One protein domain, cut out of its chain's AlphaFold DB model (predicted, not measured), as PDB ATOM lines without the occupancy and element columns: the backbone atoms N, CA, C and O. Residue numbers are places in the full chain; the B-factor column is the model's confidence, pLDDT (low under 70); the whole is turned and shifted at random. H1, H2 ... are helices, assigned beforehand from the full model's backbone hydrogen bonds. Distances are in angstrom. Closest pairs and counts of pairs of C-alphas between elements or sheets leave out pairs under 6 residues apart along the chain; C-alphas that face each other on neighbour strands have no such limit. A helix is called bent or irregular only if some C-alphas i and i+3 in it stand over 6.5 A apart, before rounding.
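What this domain is: This is residues 76 to 198 of the 198 residues of the protein "ORF6C domain-containing protein" of Clostridium botulinum (UniProt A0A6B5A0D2). Three helices make one part, the long H1 and the shorter H3 side by side and running the same way, with H2 folding back slantwise from the end of H1; H4 and H5 form a V at the other part, H4 packing on residues 113 to 120 of H2 and H5 on residues 108 to 112. H2, kinked, sits in the middle and touches the other four. The printed part has 123 residues with five named helices, H1 to H5 in order, and no named strand: all helix, mostly crossed. It is loose, with a radius of gyration of the C-alphas of 17.0 A, and elongated, spanning 55 by 28 by 24 A.

Where its parts are: H1, residues 76 to 102, is longest at 39.3 A and begins at C-alpha 76 (-37.499, -54.407, 1.266). H2, residues 108 to 129, measures 32.6 A, with a kink of 36 degrees near residue 115. H3, residues 139 to 154, measures 23.7 A. H2 and H3 are irregular: C-alphas 112 and 115 are 7.7 A apart, C-alphas 140 and 143 7.1 A. H4, residues 156 to 175, measures 28.9 A. H5, residues 181 to 196, measures 23.0 A and ends at C-alpha 196 (-10.224, -15.128, 34.474).

How they stand to each other: H1 touches H3 at a shallow tilt of 3 degrees, the same way; the closest C-alphas, of Asp 83 and Ile 139, are 5.9 A apart. H1 and H2 form a helical hairpin, touching at a steep tilt of 45 degrees, opposite ways, closest at the C-alphas of Asn 102 and Tyr 110, 5.0 A. H2, the hub, touches H4 at a steep tilt of 67 degrees, closest at the C-alphas of Ile 117 and Ser 162, 6.1 A. H4 touches H5 at a steep tilt of 57 degrees, closest at the C-alphas of Ile 174 and Arg 184, 6.7 A. H5 is apart from H1 and H3. Every O i to N i+4 pair is within hydrogen-bond range in H1, H4 and H5, but 16 of 18 in H2 and 10 of 12 in H3.

The domain as a whole: The farthest C-alphas, of Arg 76 and Met 198, are 58.8 A apart. The printed part has no cut, and no link is long. Residues 195 to 198 have pLDDT under 70.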
ATOM      1  N   ARG A  76     -37.780 -54.539  -0.170       91.06
ATOM      2  CA  ARG A  76     -37.499 -54.407   1.266       91.06
ATOM      3  C   ARG A  76     -36.013 -54.176   1.552       91.06
ATOM      4  O   ARG A  76     -35.669 -53.373   2.418       91.06
ATOM      5  N   THR A  77     -35.129 -54.851   0.822       90.44
ATOM      6  CA  THR A  77     -33.675 -54.682   0.961       90.44
ATOM      7  C   THR A  77     -33.234 -53.267   0.576       90.44
ATOM      8  O   THR A  77     -32.431 -52.660   1.286       90.44
ATOM      9  N   LEU A  78     -33.793 -52.707  -0.501       88.69
ATOM     10  CA  LEU A  78     -33.513 -51.336  -0.934       88.69
ATOM     11  C   LEU A  78     -33.970 -50.296   0.102       88.69
ATOM     12  O   LEU A  78     -33.233 -49.351   0.402       88.69
ATOM     13  N   ILE A  79     -35.157 -50.490   0.684       85.88
ATOM     14  CA  ILE A  79     -35.691 -49.622   1.744       85.88
ATOM     15  C   ILE A  79     -34.754 -49.627   2.961       85.88
ATOM     16  O   ILE A  79     -34.376 -48.565   3.454       85.88
ATOM     17  N   LEU A  80     -34.305 -50.806   3.406       84.50
ATOM     18  CA  LEU A  80     -33.391 -50.940   4.549       84.50
ATOM     19  C   LEU A  80     -32.010 -50.318   4.290       84.50
ATOM     20  O   LEU A  80     -31.429 -49.698   5.183       84.50
ATOM     21  N   ALA A  81     -31.472 -50.464   3.076       81.56
ATOM     22  CA  ALA A  81     -30.210 -49.834   2.697       81.56
ATOM     23  C   ALA A  81     -30.316 -48.298   2.739       81.56
ATOM     24  O   ALA A  81     -29.430 -47.629   3.280       81.56
ATOM     25  N   THR A  82     -31.424 -47.753   2.229       81.88
ATOM     26  CA  THR A  82     -31.723 -46.314   2.252       81.88
ATOM     27  C   THR A  82     -31.859 -45.784   3.682       81.88
ATOM     28  O   THR A  82     -31.235 -44.776   4.020       81.88
ATOM     29  N   ASP A  83     -32.608 -46.483   4.540       85.00
ATOM     30  CA  ASP A  83     -32.775 -46.141   5.961       85.00
ATOM     31  C   ASP A  83     -31.424 -46.056   6.687       85.00
ATOM     32  O   ASP A  83     -31.084 -45.046   7.306       85.00
ATOM     33  N   ASN A  84     -30.585 -47.083   6.530       84.38
ATOM     34  CA  ASN A  84     -29.249 -47.106   7.123       84.38
ATOM     35  C   ASN A  84     -28.350 -45.969   6.608       84.38
ATOM     36  O   ASN A  84     -27.579 -45.389   7.380       84.38
ATOM     37  N   GLY A  85     -28.453 -45.625   5.319       86.81
ATOM     38  CA  GLY A  85     -27.759 -44.480   4.729       86.81
ATOM     39  C   GLY A  85     -28.147 -43.163   5.403       86.81
ATOM     40  O   GLY A  85     -27.274 -42.450   5.910       86.81
ATOM     41  N   LYS A  86     -29.453 -42.889   5.497       82.62
ATOM     42  CA  LYS A  86     -29.992 -41.676   6.133       82.62
ATOM     43  C   LYS A  86     -29.658 -41.602   7.628       82.62
ATOM     44  O   LYS A  86     -29.226 -40.553   8.105       82.62
ATOM     45  N   LYS A  87     -29.733 -42.717   8.369       83.25
ATOM     46  CA  LYS A  87     -29.292 -42.815   9.782       83.25
ATOM     47  C   LYS A  87     -27.832 -42.414   9.974       83.25
ATOM     48  O   LYS A  87     -27.491 -41.678  10.909       83.25
ATOM     49  N   LYS A  88     -26.954 -42.878   9.084       86.38
ATOM     50  CA  LYS A  88     -25.526 -42.545   9.123       86.38
ATOM     51  C   LYS A  88     -25.283 -41.068   8.822       86.38
ATOM     52  O   LYS A  88     -24.468 -40.439   9.497       86.38
ATOM     53  N   GLU A  89     -25.972 -40.512   7.830       84.88
ATOM     54  CA  GLU A  89     -25.890 -39.088   7.493       84.88
ATOM     55  C   GLU A  89     -26.400 -38.198   8.632       84.88
ATOM     56  O   GLU A  89     -25.740 -37.223   9.007       84.88
ATOM     57  N   TRP A  90     -27.518 -38.576   9.247       84.81
ATOM     58  CA  TRP A  90     -28.058 -37.903  10.420       84.81
ATOM     59  C   TRP A  90     -27.026 -37.865  11.556       84.81
ATOM     60  O   TRP A  90     -26.653 -36.783  12.022       84.81
ATOM     61  N   THR A  91     -26.484 -39.020  11.949       84.62
ATOM     62  CA  THR A  91     -25.478 -39.100  13.022       84.62
ATOM     63  C   THR A  91     -24.275 -38.193  12.739       84.62
ATOM     64  O   THR A  91     -23.834 -37.442  13.613       84.62
ATOM     65  N   LYS A  92     -23.770 -38.209  11.498       87.50
ATOM     66  CA  LYS A  92     -22.672 -37.334  11.066       87.50
ATOM     67  C   LYS A  92     -23.038 -35.854  11.157       87.50
ATOM     68  O   LYS A  92     -22.211 -35.057  11.588       87.50
ATOM     69  N   THR A  93     -24.261 -35.489  10.782       85.75
ATOM     70  CA  THR A  93     -24.749 -34.106  10.836       85.75
ATOM     71  C   THR A  93     -24.803 -33.596  12.273       85.75
ATOM     72  O   THR A  93     -24.289 -32.512  12.545       85.75
ATOM     73  N   ILE A  94     -25.339 -34.388  13.211       83.94
ATOM     74  CA  ILE A  94     -25.338 -34.036  14.644       83.94
ATOM     75  C   ILE A  94     -23.914 -33.805  15.139       83.94
ATOM     76  O   ILE A  94     -23.631 -32.788  15.773       83.94
ATOM     77  N   GLN A  95     -23.020 -34.751  14.854       85.00
ATOM     78  CA  GLN A  95     -21.634 -34.671  15.295       85.00
ATOM     79  C   GLN A  95     -20.959 -33.424  14.717       85.00
ATOM     80  O   GLN A  95     -20.379 -32.653  15.477       85.00
ATOM     81  N   SER A  96     -21.101 -33.182  13.408       85.75
ATOM     82  CA  SER A  96     -20.579 -31.997  12.716       85.75
ATOM     83  C   SER A  96     -21.052 -30.694  13.350       85.75
ATOM     84  O   SER A  96     -20.243 -29.801  13.576       85.75
ATOM     85  N   LEU A  97     -22.342 -30.583  13.670       82.12
ATOM     86  CA  LEU A  97     -22.881 -29.392  14.319       82.12
ATOM     87  C   LEU A  97     -22.305 -29.231  15.730       82.12
ATOM     88  O   LEU A  97     -21.823 -28.154  16.075       82.12
ATOM     89  N   ALA A  98     -22.266 -30.299  16.529       82.69
ATOM     90  CA  ALA A  98     -21.665 -30.253  17.859       82.69
ATOM     91  C   ALA A  98     -20.181 -29.834  17.820       82.69
ATOM     92  O   ALA A  98     -19.748 -29.090  18.699       82.69
ATOM     93  N   TYR A  99     -19.424 -30.249  16.794       84.44
ATOM     94  CA  TYR A  99     -18.059 -29.764  16.549       84.44
ATOM     95  C   TYR A  99     -18.028 -28.256  16.293       84.44
ATOM     96  O   TYR A  99     -17.299 -27.534  16.961       84.44
ATOM     97  N   THR A 100     -18.840 -27.751  15.363       80.19
ATOM     98  CA  THR A 100     -18.851 -26.317  15.029       80.19
ATOM     99  C   THR A 100     -19.146 -25.430  16.243       80.19
ATOM    100  O   THR A 100     -18.614 -24.327  16.336       80.19
ATOM    101  N   TYR A 101     -19.968 -25.899  17.187       77.94
ATOM    102  CA  TYR A 101     -20.422 -25.086  18.318       77.94
ATOM    103  C   TYR A 101     -19.625 -25.242  19.620       77.94
ATOM    104  O   TYR A 101     -19.660 -24.318  20.433       77.94
ATOM    105  N   ASN A 102     -18.912 -26.355  19.827       78.56
ATOM    106  CA  ASN A 102     -18.029 -26.542  20.991       78.56
ATOM    107  C   ASN A 102     -16.554 -26.237  20.699       78.56
ATOM    108  O   ASN A 102     -15.709 -26.408  21.572       78.56
ATOM    109  N   GLY A 103     -16.233 -25.802  19.483       76.56
ATOM    110  CA  GLY A 103     -14.850 -25.668  19.042       76.56
ATOM    111  C   GLY A 103     -14.251 -27.001  18.582       76.56
ATOM    112  O   GLY A 103     -14.919 -28.034  18.501       76.56
ATOM    113  N   GLY A 104     -12.974 -26.960  18.201       80.88
ATOM    114  CA  GLY A 104     -12.263 -28.129  17.679       80.88
ATOM    115  C   GLY A 104     -12.166 -29.279  18.691       80.88
ATOM    116  O   GLY A 104     -12.309 -29.085  19.887       80.88
ATOM    117  N   ARG A 105     -11.845 -30.488  18.215       83.25
ATOM    118  CA  ARG A 105     -11.718 -31.710  19.047       83.25
ATOM    119  C   ARG A 105     -10.775 -31.601  20.249       83.25
ATOM    120  O   ARG A 105     -10.891 -32.413  21.156       83.25
ATOM    121  N   ASN A 106      -9.864 -30.633  20.226       85.69
ATOM    122  CA  ASN A 106      -8.828 -30.438  21.235       85.69
ATOM    123  C   ASN A 106      -9.166 -29.288  22.203       85.69
ATOM    124  O   ASN A 106      -8.275 -28.801  22.893       85.69
ATOM    125  N   THR A 107     -10.407 -28.785  22.201       89.06
ATOM    126  CA  THR A 107     -10.848 -27.751  23.146       89.06
ATOM    127  C   THR A 107     -11.448 -28.375  24.399       89.06
ATOM    128  O   THR A 107     -12.063 -29.445  24.363       89.06
ATOM    129  N   LEU A 108     -11.318 -27.661  25.515       88.44
ATOM    130  CA  LEU A 108     -11.888 -28.077  26.790       88.44
ATOM    131  C   LEU A 108     -13.422 -28.143  26.720       88.44
ATOM    132  O   LEU A 108     -14.043 -29.059  27.259       88.44
ATOM    133  N   GLU A 109     -14.046 -27.218  25.986       88.19
ATOM    134  CA  GLU A 109     -15.483 -27.216  25.726       88.19
ATOM    135  C   GLU A 109     -15.937 -28.453  24.962       88.19
ATOM    136  O   GLU A 109     -17.013 -28.990  25.240       88.19
ATOM    137  N   TYR A 110     -15.147 -28.908  23.991       89.75
ATOM    138  CA  TYR A 110     -15.463 -30.119  23.259       89.75
ATOM    139  C   TYR A 110     -15.433 -31.330  24.194       89.75
ATOM    140  O   TYR A 110     -16.422 -32.067  24.254       89.75
ATOM    141  N   GLU A 111     -14.357 -31.495  24.967       89.25
ATOM    142  CA  GLU A 111     -14.220 -32.604  25.919       89.25
ATOM    143  C   GLU A 111     -15.362 -32.632  26.949       89.25
ATOM    144  O   GLU A 111     -15.928 -33.692  27.227       89.25
ATOM    145  N   LEU A 112     -15.771 -31.467  27.457       89.19
ATOM    146  CA  LEU A 112     -16.819 -31.359  28.475       89.19
ATOM    147  C   LEU A 112     -18.247 -31.469  27.927       89.19
ATOM    148  O   LEU A 112     -19.118 -32.086  28.558       89.19
ATOM    149  N   PHE A 113     -18.535 -30.841  26.786       90.94
ATOM    150  CA  PHE A 113     -19.916 -30.566  26.371       90.94
ATOM    151  C   PHE A 113     -20.372 -31.313  25.124       90.94
ATOM    152  O   PHE A 113     -21.585 -31.402  24.914       90.94
ATOM    153  N   HIS A 114     -19.466 -31.895  24.328       89.12
ATOM    154  CA  HIS A 114     -19.825 -32.572  23.076       89.12
ATOM    155  C   HIS A 114     -20.936 -33.602  23.261       89.12
ATOM    156  O   HIS A 114     -21.987 -33.509  22.627       89.12
ATOM    157  N   ARG A 115     -20.747 -34.543  24.189       88.56
ATOM    158  CA  ARG A 115     -21.720 -35.615  24.424       88.56
ATOM    159  C   ARG A 115     -23.062 -35.090  24.935       88.56
ATOM    160  O   ARG A 115     -24.102 -35.594  24.533       88.56
ATOM    161  N   THR A 116     -23.044 -34.083  25.804       90.44
ATOM    162  CA  THR A 116     -24.277 -33.516  26.371       90.44
ATOM    163  C   THR A 116     -25.106 -32.826  25.301       90.44
ATOM    164  O   THR A 116     -26.306 -33.056  25.222       90.44
ATOM    165  N   ILE A 117     -24.460 -32.049  24.433       89.06
ATOM    166  CA  ILE A 117     -25.141 -31.370  23.334       89.06
ATOM    167  C   ILE A 117     -25.740 -32.386  22.365       89.06
ATOM    168  O   ILE A 117     -26.915 -32.274  22.045       89.06
ATOM    169  N   ILE A 118     -24.991 -33.426  21.979       89.00
ATOM    170  CA  ILE A 118     -25.532 -34.523  21.161       89.00
ATOM    171  C   ILE A 118     -26.777 -35.146  21.807       89.00
ATOM    172  O   ILE A 118     -27.791 -35.334  21.135       89.00
ATOM    173  N   ASN A 119     -26.716 -35.446  23.106       89.62
ATOM    174  CA  ASN A 119     -27.831 -36.052  23.828       89.62
ATOM    175  C   ASN A 119     -29.058 -35.131  23.884       89.62
ATOM    176  O   ASN A 119     -30.170 -35.602  23.661       89.62
ATOM    177  N   ASP A 120     -28.870 -33.835  24.146       89.25
ATOM    178  CA  ASP A 120     -29.964 -32.858  24.165       89.25
ATOM    179  C   ASP A 120     -30.621 -32.721  22.779       89.25
ATOM    180  O   ASP A 120     -31.835 -32.536  22.686       89.25
ATOM    181  N   CYS A 121     -29.859 -32.880  21.691       86.06
ATOM    182  CA  CYS A 121     -30.411 -32.881  20.334       86.06
ATOM    183  C   CYS A 121     -31.280 -34.094  20.063       86.06
ATOM    184  O   CYS A 121     -32.405 -33.941  19.590       86.06
ATOM    185  N   TYR A 122     -30.776 -35.283  20.391       88.88
ATOM    186  CA  TYR A 122     -31.574 -36.496  20.291       88.88
ATOM    187  C   TYR A 122     -32.838 -36.375  21.139       88.88
ATOM    188  O   TYR A 122     -33.924 -36.582  20.616       88.88
ATOM    189  N   ALA A 123     -32.733 -35.909  22.385       89.94
ATOM    190  CA  ALA A 123     -33.891 -35.689  23.245       89.94
ATOM    191  C   ALA A 123     -34.907 -34.702  22.641       89.94
ATOM    192  O   ALA A 123     -36.112 -34.922  22.734       89.94
ATOM    193  N   HIS A 124     -34.452 -33.624  21.995       89.50
ATOM    194  CA  HIS A 124     -35.354 -32.668  21.353       89.50
ATOM    195  C   HIS A 124     -36.139 -33.295  20.198       89.50
ATOM    196  O   HIS A 124     -37.342 -33.076  20.080       89.50
ATOM    197  N   ILE A 125     -35.468 -34.104  19.383       89.50
ATOM    198  CA  ILE A 125     -36.085 -34.823  18.267       89.50
ATOM    199  C   ILE A 125     -37.046 -35.890  18.789       89.50
ATOM    200  O   ILE A 125     -38.171 -35.990  18.315       89.50
ATOM    201  N   TYR A 126     -36.630 -36.648  19.800       92.69
ATOM    202  CA  TYR A 126     -37.438 -37.689  20.432       92.69
ATOM    203  C   TYR A 126     -38.743 -37.119  20.970       92.69
ATOM    204  O   TYR A 126     -39.815 -37.639  20.678       92.69
ATOM    205  N   ASN A 127     -38.665 -35.971  21.643       92.81
ATOM    206  CA  ASN A 127     -39.843 -35.259  22.117       92.81
ATOM    207  C   ASN A 127     -40.717 -34.735  20.969       92.81
ATOM    208  O   ASN A 127     -41.938 -34.776  21.081       92.81
ATOM    209  N   PHE A 128     -40.119 -34.247  19.875       93.31
ATOM    210  CA  PHE A 128     -40.869 -33.753  18.715       93.31
ATOM    211  C   PHE A 128     -41.681 -34.868  18.041       93.31
ATOM    212  O   PHE A 128     -42.858 -34.675  17.751       93.31
ATOM    213  N   TYR A 129     -41.070 -36.038  17.840       92.81
ATOM    214  CA  TYR A 129     -41.715 -37.192  17.206       92.81
ATOM    215  C   TYR A 129     -42.467 -38.104  18.188       92.81
ATOM    216  O   TYR A 129     -43.123 -39.040  17.747       92.81
ATOM    217  N   GLN A 130     -42.395 -37.838  19.497       94.75
ATOM    218  CA  GLN A 130     -42.959 -38.683  20.560       94.75
ATOM    219  C   GLN A 130     -42.437 -40.131  20.517       94.75
ATOM    220  O   GLN A 130     -43.186 -41.096  20.652       94.75
ATOM    221  N   ILE A 131     -41.126 -40.269  20.330       91.94
ATOM    222  CA  ILE A 131     -40.409 -41.547  20.237       91.94
ATOM    223  C   ILE A 131     -39.312 -41.628  21.296       91.94
ATOM    224  O   ILE A 131     -38.925 -40.616  21.875       91.94
ATOM    225  N   ASN A 132     -38.767 -42.823  21.522       89.50
ATOM    226  CA  ASN A 132     -37.713 -43.036  22.522       89.50
ATOM    227  C   ASN A 132     -36.317 -43.192  21.911       89.50
ATOM    228  O   ASN A 132     -35.313 -43.008  22.601       89.50
ATOM    229  N   THR A 133     -36.234 -43.549  20.629       86.00
ATOM    230  CA  THR A 133     -34.965 -43.734  19.926       86.00
ATOM    231  C   THR A 133     -35.048 -43.227  18.495       86.00
ATOM    232  O   THR A 133     -36.091 -43.268  17.854       86.00
ATOM    233  N   TYR A 134     -33.912 -42.776  17.962       79.88
ATOM    234  CA  TYR A 134     -33.790 -42.307  16.583       79.88
ATOM    235  C   TYR A 134     -34.110 -43.402  15.553       79.88
ATOM    236  O   TYR A 134     -34.438 -43.101  14.410       79.88
ATOM    237  N   VAL A 135     -34.014 -44.671  15.964       80.25
ATOM    238  CA  VAL A 135     -34.351 -45.838  15.139       80.25
ATOM    239  C   VAL A 135     -35.830 -45.850  14.752       80.25
ATOM    240  O   VAL A 135     -36.147 -46.375  13.687       80.25
ATOM    241  N   ASP A 136     -36.690 -45.230  15.565       85.44
ATOM    242  CA  ASP A 136     -38.142 -45.188  15.365       85.44
ATOM    243  C   ASP A 136     -38.588 -44.061  14.417       85.44
ATOM    244  O   ASP A 136     -39.773 -43.954  14.100       85.44
ATOM    245  N   ILE A 137     -37.666 -43.206  13.948       84.75
ATOM    246  CA  ILE A 137     -37.995 -42.192  12.939       84.75
ATOM    247  C   ILE A 137     -38.269 -42.871  11.604       84.75
ATOM    248  O   ILE A 137     -37.448 -43.643  11.103       84.75
ATOM    249  N   LYS A 138     -39.410 -42.535  10.996       86.06
ATOM    250  CA  LYS A 138     -39.765 -42.994   9.653       86.06
ATOM    251  C   LYS A 138     -38.817 -42.392   8.625       86.06
ATOM    252  O   LYS A 138     -38.455 -41.225   8.716       86.06
ATOM    253  N   ILE A 139     -38.467 -43.169   7.603       82.06
ATOM    254  CA  ILE A 139     -37.536 -42.774   6.527       82.06
ATOM    255  C   ILE A 139     -37.900 -41.421   5.888       82.06
ATOM    256  O   ILE A 139     -37.006 -40.636   5.552       82.06
ATOM    257  N   ASP A 140     -39.193 -41.146   5.743       84.44
ATOM    258  CA  ASP A 140     -39.709 -39.919   5.125       84.44
ATOM    259  C   ASP A 140     -39.536 -38.684   6.022       84.44
ATOM    260  O   ASP A 140     -39.433 -37.564   5.528       84.44
ATOM    261  N   ASP A 141     -39.405 -38.885   7.333       89.44
ATOM    262  CA  ASP A 141     -39.272 -37.812   8.318       89.44
ATOM    263  C   ASP A 141     -37.811 -37.375   8.540       89.44
ATOM    264  O   ASP A 141     -37.565 -36.373   9.213       89.44
ATOM    265  N   TYR A 142     -36.820 -38.077   7.971       85.88
ATOM    266  CA  TYR A 142     -35.392 -37.791   8.206       85.88
ATOM    267  C   TYR A 142     -34.980 -36.382   7.790       85.88
ATOM    268  O   TYR A 142     -34.235 -35.720   8.514       85.88
ATOM    269  N   ASP A 143     -35.455 -35.912   6.639       85.88
ATOM    270  CA  ASP A 143     -35.084 -34.587   6.137       85.88
ATOM    271  C   ASP A 143     -35.625 -33.490   7.059       85.88
ATOM    272  O   ASP A 143     -34.949 -32.491   7.321       85.88
ATOM    273  N   GLU A 144     -36.822 -33.697   7.608       91.25
ATOM    274  CA  GLU A 144     -37.420 -32.785   8.574       91.25
ATOM    275  C   GLU A 144     -36.704 -32.849   9.926       91.25
ATOM    276  O   GLU A 144     -36.358 -31.806  10.486       91.25
ATOM    277  N   ALA A 145     -36.346 -34.047  10.400       88.81
ATOM    278  CA  ALA A 145     -35.524 -34.217  11.593       88.81
ATOM    279  C   ALA A 145     -34.183 -33.469  11.455       88.81
ATOM    280  O   ALA A 145     -33.764 -32.754  12.372       88.81
ATOM    281  N   ILE A 146     -33.538 -33.539  10.284       85.38
ATOM    282  CA  ILE A 146     -32.302 -32.800   9.992       85.38
ATOM    283  C   ILE A 146     -32.519 -31.284  10.047       85.38
ATOM    284  O   ILE A 146     -31.701 -30.568  10.640       85.38
ATOM    285  N   LYS A 147     -33.612 -30.771   9.478       89.00
ATOM    286  CA  LYS A 147     -33.942 -29.337   9.545       89.00
ATOM    287  C   LYS A 147     -34.201 -28.876  10.977       89.00
ATOM    288  O   LYS A 147     -33.664 -27.841  11.379       89.00
ATOM    289  N   LEU A 148     -34.963 -29.642  11.759       89.12
ATOM    290  CA  LEU A 148     -35.259 -29.340  13.163       89.12
ATOM    291  C   LEU A 148     -33.980 -29.222  13.990       89.12
ATOM    292  O   LEU A 148     -33.818 -28.270  14.754       89.12
ATOM    293  N   MET A 149     -33.026 -30.123  13.777       86.38
ATOM    294  CA  MET A 149     -31.722 -30.034  14.429       86.38
ATOM    295  C   MET A 149     -30.943 -28.796  14.030       86.38
ATOM    296  O   MET A 149     -30.440 -28.092  14.903       86.38
ATOM    297  N   ARG A 150     -30.834 -28.511  12.727       85.81
ATOM    298  CA  ARG A 150     -30.130 -27.314  12.245       85.81
ATOM    299  C   ARG A 150     -30.740 -26.053  12.847       85.81
ATOM    300  O   ARG A 150     -30.003 -25.169  13.273       85.81
ATOM    301  N   LYS A 151     -32.068 -25.999  12.964       88.44
ATOM    302  CA  LYS A 151     -32.793 -24.913  13.633       88.44
ATOM    303  C   LYS A 151     -32.466 -24.839  15.127       88.44
ATOM    304  O   LYS A 151     -32.201 -23.751  15.637       88.44
ATOM    305  N   TRP A 152     -32.459 -25.972  15.828       86.00
ATOM    306  CA  TRP A 152     -32.162 -26.023  17.260       86.00
ATOM    307  C   TRP A 152     -30.722 -25.595  17.572       86.00
ATOM    308  O   TRP A 152     -30.524 -24.750  18.446       86.00
ATOM    309  N   PHE A 153     -29.743 -26.115  16.822       81.69
ATOM    310  CA  PHE A 153     -28.321 -25.769  16.930       81.69
ATOM    311  C   PHE A 153     -28.012 -24.351  16.453       81.69
ATOM    312  O   PHE A 153     -27.178 -23.672  17.046       81.69
ATOM    313  N   GLY A 154     -28.717 -23.870  15.425       79.44
ATOM    314  CA  GLY A 154     -28.621 -22.489  14.950       79.44
ATOM    315  C   GLY A 154     -28.862 -21.468  16.064       79.44
ATOM    316  O   GLY A 154     -28.301 -20.372  16.053       79.44
ATOM    317  N   ASN A 155     -29.642 -21.845  17.079       83.56
ATOM    318  CA  ASN A 155     -29.888 -21.013  18.240       83.56
ATOM    319  C   ASN A 155     -28.796 -21.185  19.314       83.56
ATOM    320  O   ASN A 155     -28.857 -22.065  20.177       83.56
ATOM    321  N   LYS A 156     -27.838 -20.247  19.337       82.25
ATOM    322  CA  LYS A 156     -26.760 -20.177  20.344       82.25
ATOM    323  C   LYS A 156     -27.262 -20.217  21.798       82.25
ATOM    324  O   LYS A 156     -26.531 -20.684  22.673       82.25
ATOM    325  N   GLN A 157     -28.481 -19.749  22.085       85.44
ATOM    326  CA  GLN A 157     -29.041 -19.808  23.439       85.44
ATOM    327  C   GLN A 157     -29.342 -21.245  23.877       85.44
ATOM    328  O   GLN A 157     -29.120 -21.576  25.039       85.44
ATOM    329  N   ASN A 158     -29.793 -22.116  22.970       85.44
ATOM    330  CA  ASN A 158     -30.059 -23.523  23.283       85.44
ATOM    331  C   ASN A 158     -28.770 -24.261  23.652       85.44
ATOM    332  O   ASN A 158     -28.726 -24.996  24.640       85.44
ATOM    333  N   ILE A 159     -27.685 -23.982  22.928       85.31
ATOM    334  CA  ILE A 159     -26.360 -24.539  23.222       85.31
ATOM    335  C   ILE A 159     -25.859 -24.052  24.585       85.31
ATOM    336  O   ILE A 159     -25.392 -24.849  25.396       85.31
ATOM    337  N   LYS A 160     -25.992 -22.751  24.884       86.25
ATOM    338  CA  LYS A 160     -25.661 -22.207  26.214       86.25
ATOM    339  C   LYS A 160     -26.477 -22.882  27.323       86.25
ATOM    340  O   LYS A 160     -25.902 -23.305  28.320       86.25
ATOM    341  N   LYS A 161     -27.791 -23.049  27.137       88.44
ATOM    342  CA  LYS A 161     -28.665 -23.751  28.097       88.44
ATOM    343  C   LYS A 161     -28.203 -25.192  28.347       88.44
ATOM    344  O   LYS A 161     -28.153 -25.610  29.502       88.44
ATOM    345  N   SER A 162     -27.833 -25.909  27.289       88.12
ATOM    346  CA  SER A 162     -27.345 -27.297  27.351       88.12
ATOM    347  C   SER A 162     -26.041 -27.400  28.152       88.12
ATOM    348  O   SER A 162     -25.931 -28.205  29.078       88.12
ATOM    349  N   ARG A 163     -25.080 -26.500  27.886       89.31
ATOM    350  CA  ARG A 163     -23.829 -26.397  28.658       89.31
ATOM    351  C   ARG A 163     -24.090 -26.095  30.131       89.31
ATOM    352  O   ARG A 163     -23.621 -26.828  30.995       89.31
ATOM    353  N   ASN A 164     -24.914 -25.092  30.426       89.00
ATOM    354  CA  ASN A 164     -25.230 -24.703  31.803       89.00
ATOM    355  C   ASN A 164     -25.922 -25.824  32.591       89.00
ATOM    356  O   ASN A 164     -25.708 -25.963  33.794       89.00
ATOM    357  N   ARG A 165     -26.765 -26.634  31.938       92.00
ATOM    358  CA  ARG A 165     -27.343 -27.835  32.556       92.00
ATOM    359  C   ARG A 165     -26.245 -28.836  32.917       92.00
ATOM    360  O   ARG A 165     -26.160 -29.218  34.078       92.00
ATOM    361  N   LYS A 166     -25.361 -29.177  31.971       92.56
ATOM    362  CA  LYS A 166     -24.247 -30.105  32.213       92.56
ATOM    363  C   LYS A 166     -23.325 -29.645  33.339       92.56
ATOM    364  O   LYS A 166     -22.951 -30.463  34.170       92.56
ATOM    365  N   ILE A 167     -22.972 -28.361  33.369       91.75
ATOM    366  CA  ILE A 167     -22.114 -27.787  34.415       91.75
ATOM    367  C   ILE A 167     -22.766 -27.962  35.788       91.75
ATOM    368  O   ILE A 167     -22.129 -28.485  36.695       91.75
ATOM    369  N   ARG A 168     -24.050 -27.606  35.934       92.88
ATOM    370  CA  ARG A 168     -24.778 -27.793  37.202       92.88
ATOM    371  C   ARG A 168     -24.803 -29.254  37.644       92.88
ATOM    372  O   ARG A 168     -24.560 -29.529  38.814       92.88
ATOM    373  N   ASP A 169     -25.044 -30.178  36.718       93.38
ATOM    374  CA  ASP A 169     -25.045 -31.611  37.024       93.38
ATOM    375  C   ASP A 169     -23.659 -32.104  37.468       93.38
ATOM    376  O   ASP A 169     -23.561 -32.937  38.368       93.38
ATOM    377  N   LEU A 170     -22.579 -31.614  36.844       92.75
ATOM    378  CA  LEU A 170     -21.206 -31.958  37.230       92.75
ATOM    379  C   LEU A 170     -20.871 -31.420  38.624       92.75
ATOM    380  O   LEU A 170     -20.371 -32.187  39.442       92.75
ATOM    381  N   ILE A 171     -21.217 -30.164  38.924       91.81
ATOM    382  CA  ILE A 171     -21.017 -29.553  40.248       91.81
ATOM    383  C   ILE A 171     -21.731 -30.372  41.330       91.81
ATOM    384  O   ILE A 171     -21.098 -30.827  42.274       91.81
ATOM    385  N   GLN A 172     -23.013 -30.698  41.135       94.69
ATOM    386  CA  GLN A 172     -23.754 -31.521  42.098       94.69
ATOM    387  C   GLN A 172     -23.127 -32.905  42.321       94.69
ATOM    388  O   GLN A 172     -23.226 -33.468  43.411       94.69
ATOM    389  N   LYS A 173     -22.514 -33.497  41.289       94.31
ATOM    390  CA  LYS A 173     -21.816 -34.783  41.415       94.31
ATOM    391  C   LYS A 173     -20.468 -34.649  42.119       94.31
ATOM    392  O   LYS A 173     -20.106 -35.571  42.854       94.31
ATOM    393  N   ILE A 174     -19.754 -33.539  41.907       91.62
ATOM    394  CA  ILE A 174     -18.533 -33.181  42.643       91.62
ATOM    395  C   ILE A 174     -18.856 -33.075  44.134       91.62
ATOM    396  O   ILE A 174     -18.216 -33.775  44.917       91.62
ATOM    397  N   ASP A 175     -19.891 -32.312  44.497       92.62
ATOM    398  CA  ASP A 175     -20.317 -32.100  45.888       92.62
ATOM    399  C   ASP A 175     -20.689 -33.414  46.586       92.62
ATOM    400  O   ASP A 175     -20.397 -33.626  47.759       92.62
ATOM    401  N   LYS A 176     -21.307 -34.338  45.844       95.25
ATOM    402  CA  LYS A 176     -21.680 -35.671  46.342       95.25
ATOM    403  C   LYS A 176     -20.521 -36.675  46.357       95.25
ATOM    404  O   LYS A 176     -20.726 -37.802  46.794       95.25
ATOM    405  N   GLY A 177     -19.345 -36.333  45.824       93.56
ATOM    406  CA  GLY A 177     -18.220 -37.268  45.691       93.56
ATOM    407  C   GLY A 177     -18.482 -38.437  44.730       93.56
ATOM    408  O   GLY A 177     -17.869 -39.489  44.863       93.56
ATOM    409  N   THR A 178     -19.404 -38.279  43.773       95.19
ATOM    410  CA  THR A 178     -19.875 -39.367  42.879       95.19
ATOM    411  C   THR A 178     -19.338 -39.270  41.449       95.19
ATOM    412  O   THR A 178     -19.709 -40.060  40.580       95.19
ATOM    413  N   ILE A 179     -18.495 -38.276  41.178       93.88
ATOM    414  CA  ILE A 179     -17.926 -38.006  39.857       93.88
ATOM    415  C   ILE A 179     -16.563 -38.684  39.679       93.88
ATOM    416  O   ILE A 179     -15.836 -38.896  40.648       93.88
ATOM    417  N   LYS A 180     -16.190 -38.995  38.435       93.19
ATOM    418  CA  LYS A 180     -14.847 -39.489  38.111       93.19
ATOM    419  C   LYS A 180     -13.813 -38.363  38.206       93.19
ATOM    420  O   LYS A 180     -14.105 -37.234  37.821       93.19
ATOM    421  N   GLU A 181     -12.591 -38.695  38.625       93.12
ATOM    422  CA  GLU A 181     -11.524 -37.703  38.838       93.12
ATOM    423  C   GLU A 181     -11.200 -36.896  37.570       93.12
ATOM    424  O   GLU A 181     -11.202 -35.672  37.604       93.12
ATOM    425  N   TYR A 182     -11.074 -37.551  36.412       92.00
ATOM    426  CA  TYR A 182     -10.861 -36.859  35.131       92.00
ATOM    427  C   TYR A 182     -11.973 -35.843  34.794       92.00
ATOM    428  O   TYR A 182     -11.694 -34.736  34.340       92.00
ATOM    429  N   GLU A 183     -13.244 -36.180  35.043       89.38
ATOM    430  CA  GLU A 183     -14.360 -35.256  34.786       89.38
ATOM    431  C   GLU A 183     -14.332 -34.058  35.752       89.38
ATOM    432  O   GLU A 183     -14.673 -32.941  35.357       89.38
ATOM    433  N   ARG A 184     -13.907 -34.282  37.003       91.44
ATOM    434  CA  ARG A 184     -13.693 -33.225  38.000       91.44
ATOM    435  C   ARG A 184     -12.573 -32.281  37.566       91.44
ATOM    436  O   ARG A 184     -12.784 -31.070  37.576       91.44
ATOM    437  N   GLU A 185     -11.423 -32.808  37.152       93.06
ATOM    438  CA  GLU A 185     -10.289 -32.005  36.680       93.06
ATOM    439  C   GLU A 185     -10.670 -31.112  35.495       93.06
ATOM    440  O   GLU A 185     -10.372 -29.916  35.506       93.06
ATOM    441  N   LEU A 186     -11.362 -31.665  34.492       91.62
ATOM    442  CA  LEU A 186     -11.841 -30.888  33.347       91.62
ATOM    443  C   LEU A 186     -12.805 -29.782  33.776       91.62
ATOM    444  O   LEU A 186     -12.669 -28.640  33.337       91.62
ATOM    445  N   CYS A 187     -13.773 -30.110  34.637       91.69
ATOM    446  CA  CYS A 187     -14.762 -29.148  35.110       91.69
ATOM    447  C   CYS A 187     -14.093 -27.997  35.871       91.69
ATOM    448  O   CYS A 187     -14.394 -26.838  35.602       91.69
ATOM    449  N   ASN A 188     -13.147 -28.299  36.764       91.19
ATOM    450  CA  ASN A 188     -12.411 -27.287  37.520       91.19
ATOM    451  C   ASN A 188     -11.557 -26.401  36.606       91.19
ATOM    452  O   ASN A 188     -11.602 -25.181  36.733       91.19
ATOM    453  N   LYS A 189     -10.837 -26.989  35.638       92.62
ATOM    454  CA  LYS A 189     -10.085 -26.221  34.629       92.62
ATOM    455  C   LYS A 189     -10.992 -25.257  33.863       92.62
ATOM    456  O   LYS A 189     -10.627 -24.102  33.679       92.62
ATOM    457  N   TYR A 190     -12.179 -25.714  33.464       90.69
ATOM    458  CA  TYR A 190     -13.126 -24.893  32.714       90.69
ATOM    459  C   TYR A 190     -13.687 -23.746  33.554       90.69
ATOM    460  O   TYR A 190     -13.746 -22.614  33.086       90.69
ATOM    461  N   LEU A 191     -14.068 -24.020  34.805       88.56
ATOM    462  CA  LEU A 191     -14.576 -22.997  35.720       88.56
ATOM    463  C   LEU A 191     -13.517 -21.934  36.035       88.56
ATOM    464  O   LEU A 191     -13.849 -20.752  36.055       88.56
ATOM    465  N   ASN A 192     -12.256 -22.338  36.210       88.62
ATOM    466  CA  ASN A 192     -11.153 -21.407  36.446       88.62
ATOM    467  C   ASN A 192     -10.922 -20.486  35.238       88.62
ATOM    468  O   ASN A 192     -10.832 -19.279  35.422       88.62
ATOM    469  N   GLN A 193     -10.928 -21.024  34.009       87.00
ATOM    470  CA  GLN A 193     -10.806 -20.212  32.786       87.00
ATOM    471  C   GLN A 193     -11.929 -19.174  32.657       87.00
ATOM    472  O   GLN A 193     -11.679 -18.029  32.309       87.00
ATOM    473  N   GLN A 194     -13.173 -19.548  32.969       80.06
ATOM    474  CA  GLN A 194     -14.304 -18.614  32.905       80.06
ATOM    475  C   GLN A 194     -14.248 -17.518  33.985       80.06
ATOM    476  O   GLN A 194     -14.900 -16.488  33.831       80.06
ATOM    477  N   GLY A 195     -13.518 -17.748  35.082       68.38
ATOM    478  CA  GLY A 195     -13.307 -16.768  36.148       68.38
ATOM    479  C   GLY A 195     -12.199 -15.752  35.855       68.38
ATOM    480  O   GLY A 195     -12.188 -14.706  36.491       68.38
ATOM    481  N   GLU A 196     -11.298 -16.040  34.910       53.16
ATOM    482  CA  GLU A 196     -10.224 -15.128  34.474       53.16
ATOM    483  C   GLU A 196     -10.685 -14.132  33.389       53.16
ATOM    484  O   GLU A 196     -10.049 -13.099  33.196       53.16
ATOM    485  N   ASP A 197     -11.806 -14.416  32.714       46.12
ATOM    486  CA  ASP A 197     -12.405 -13.579  31.659       46.12
ATOM    487  C   ASP A 197     -13.448 -12.551  32.184       46.12
ATOM    488  O   ASP A 197     -14.086 -11.858  31.381       46.12
ATOM    489  N   MET A 198     -13.659 -12.461  33.508       40.91
ATOM    490  CA  MET A 198     -14.536 -11.480  34.188       40.91
ATOM    491  C   MET A 198     -13.730 -10.441  34.965       40.91
ATOM    492  O   MET A 198     -14.162  -9.265  34.947       40.91
TER     493      MET A 198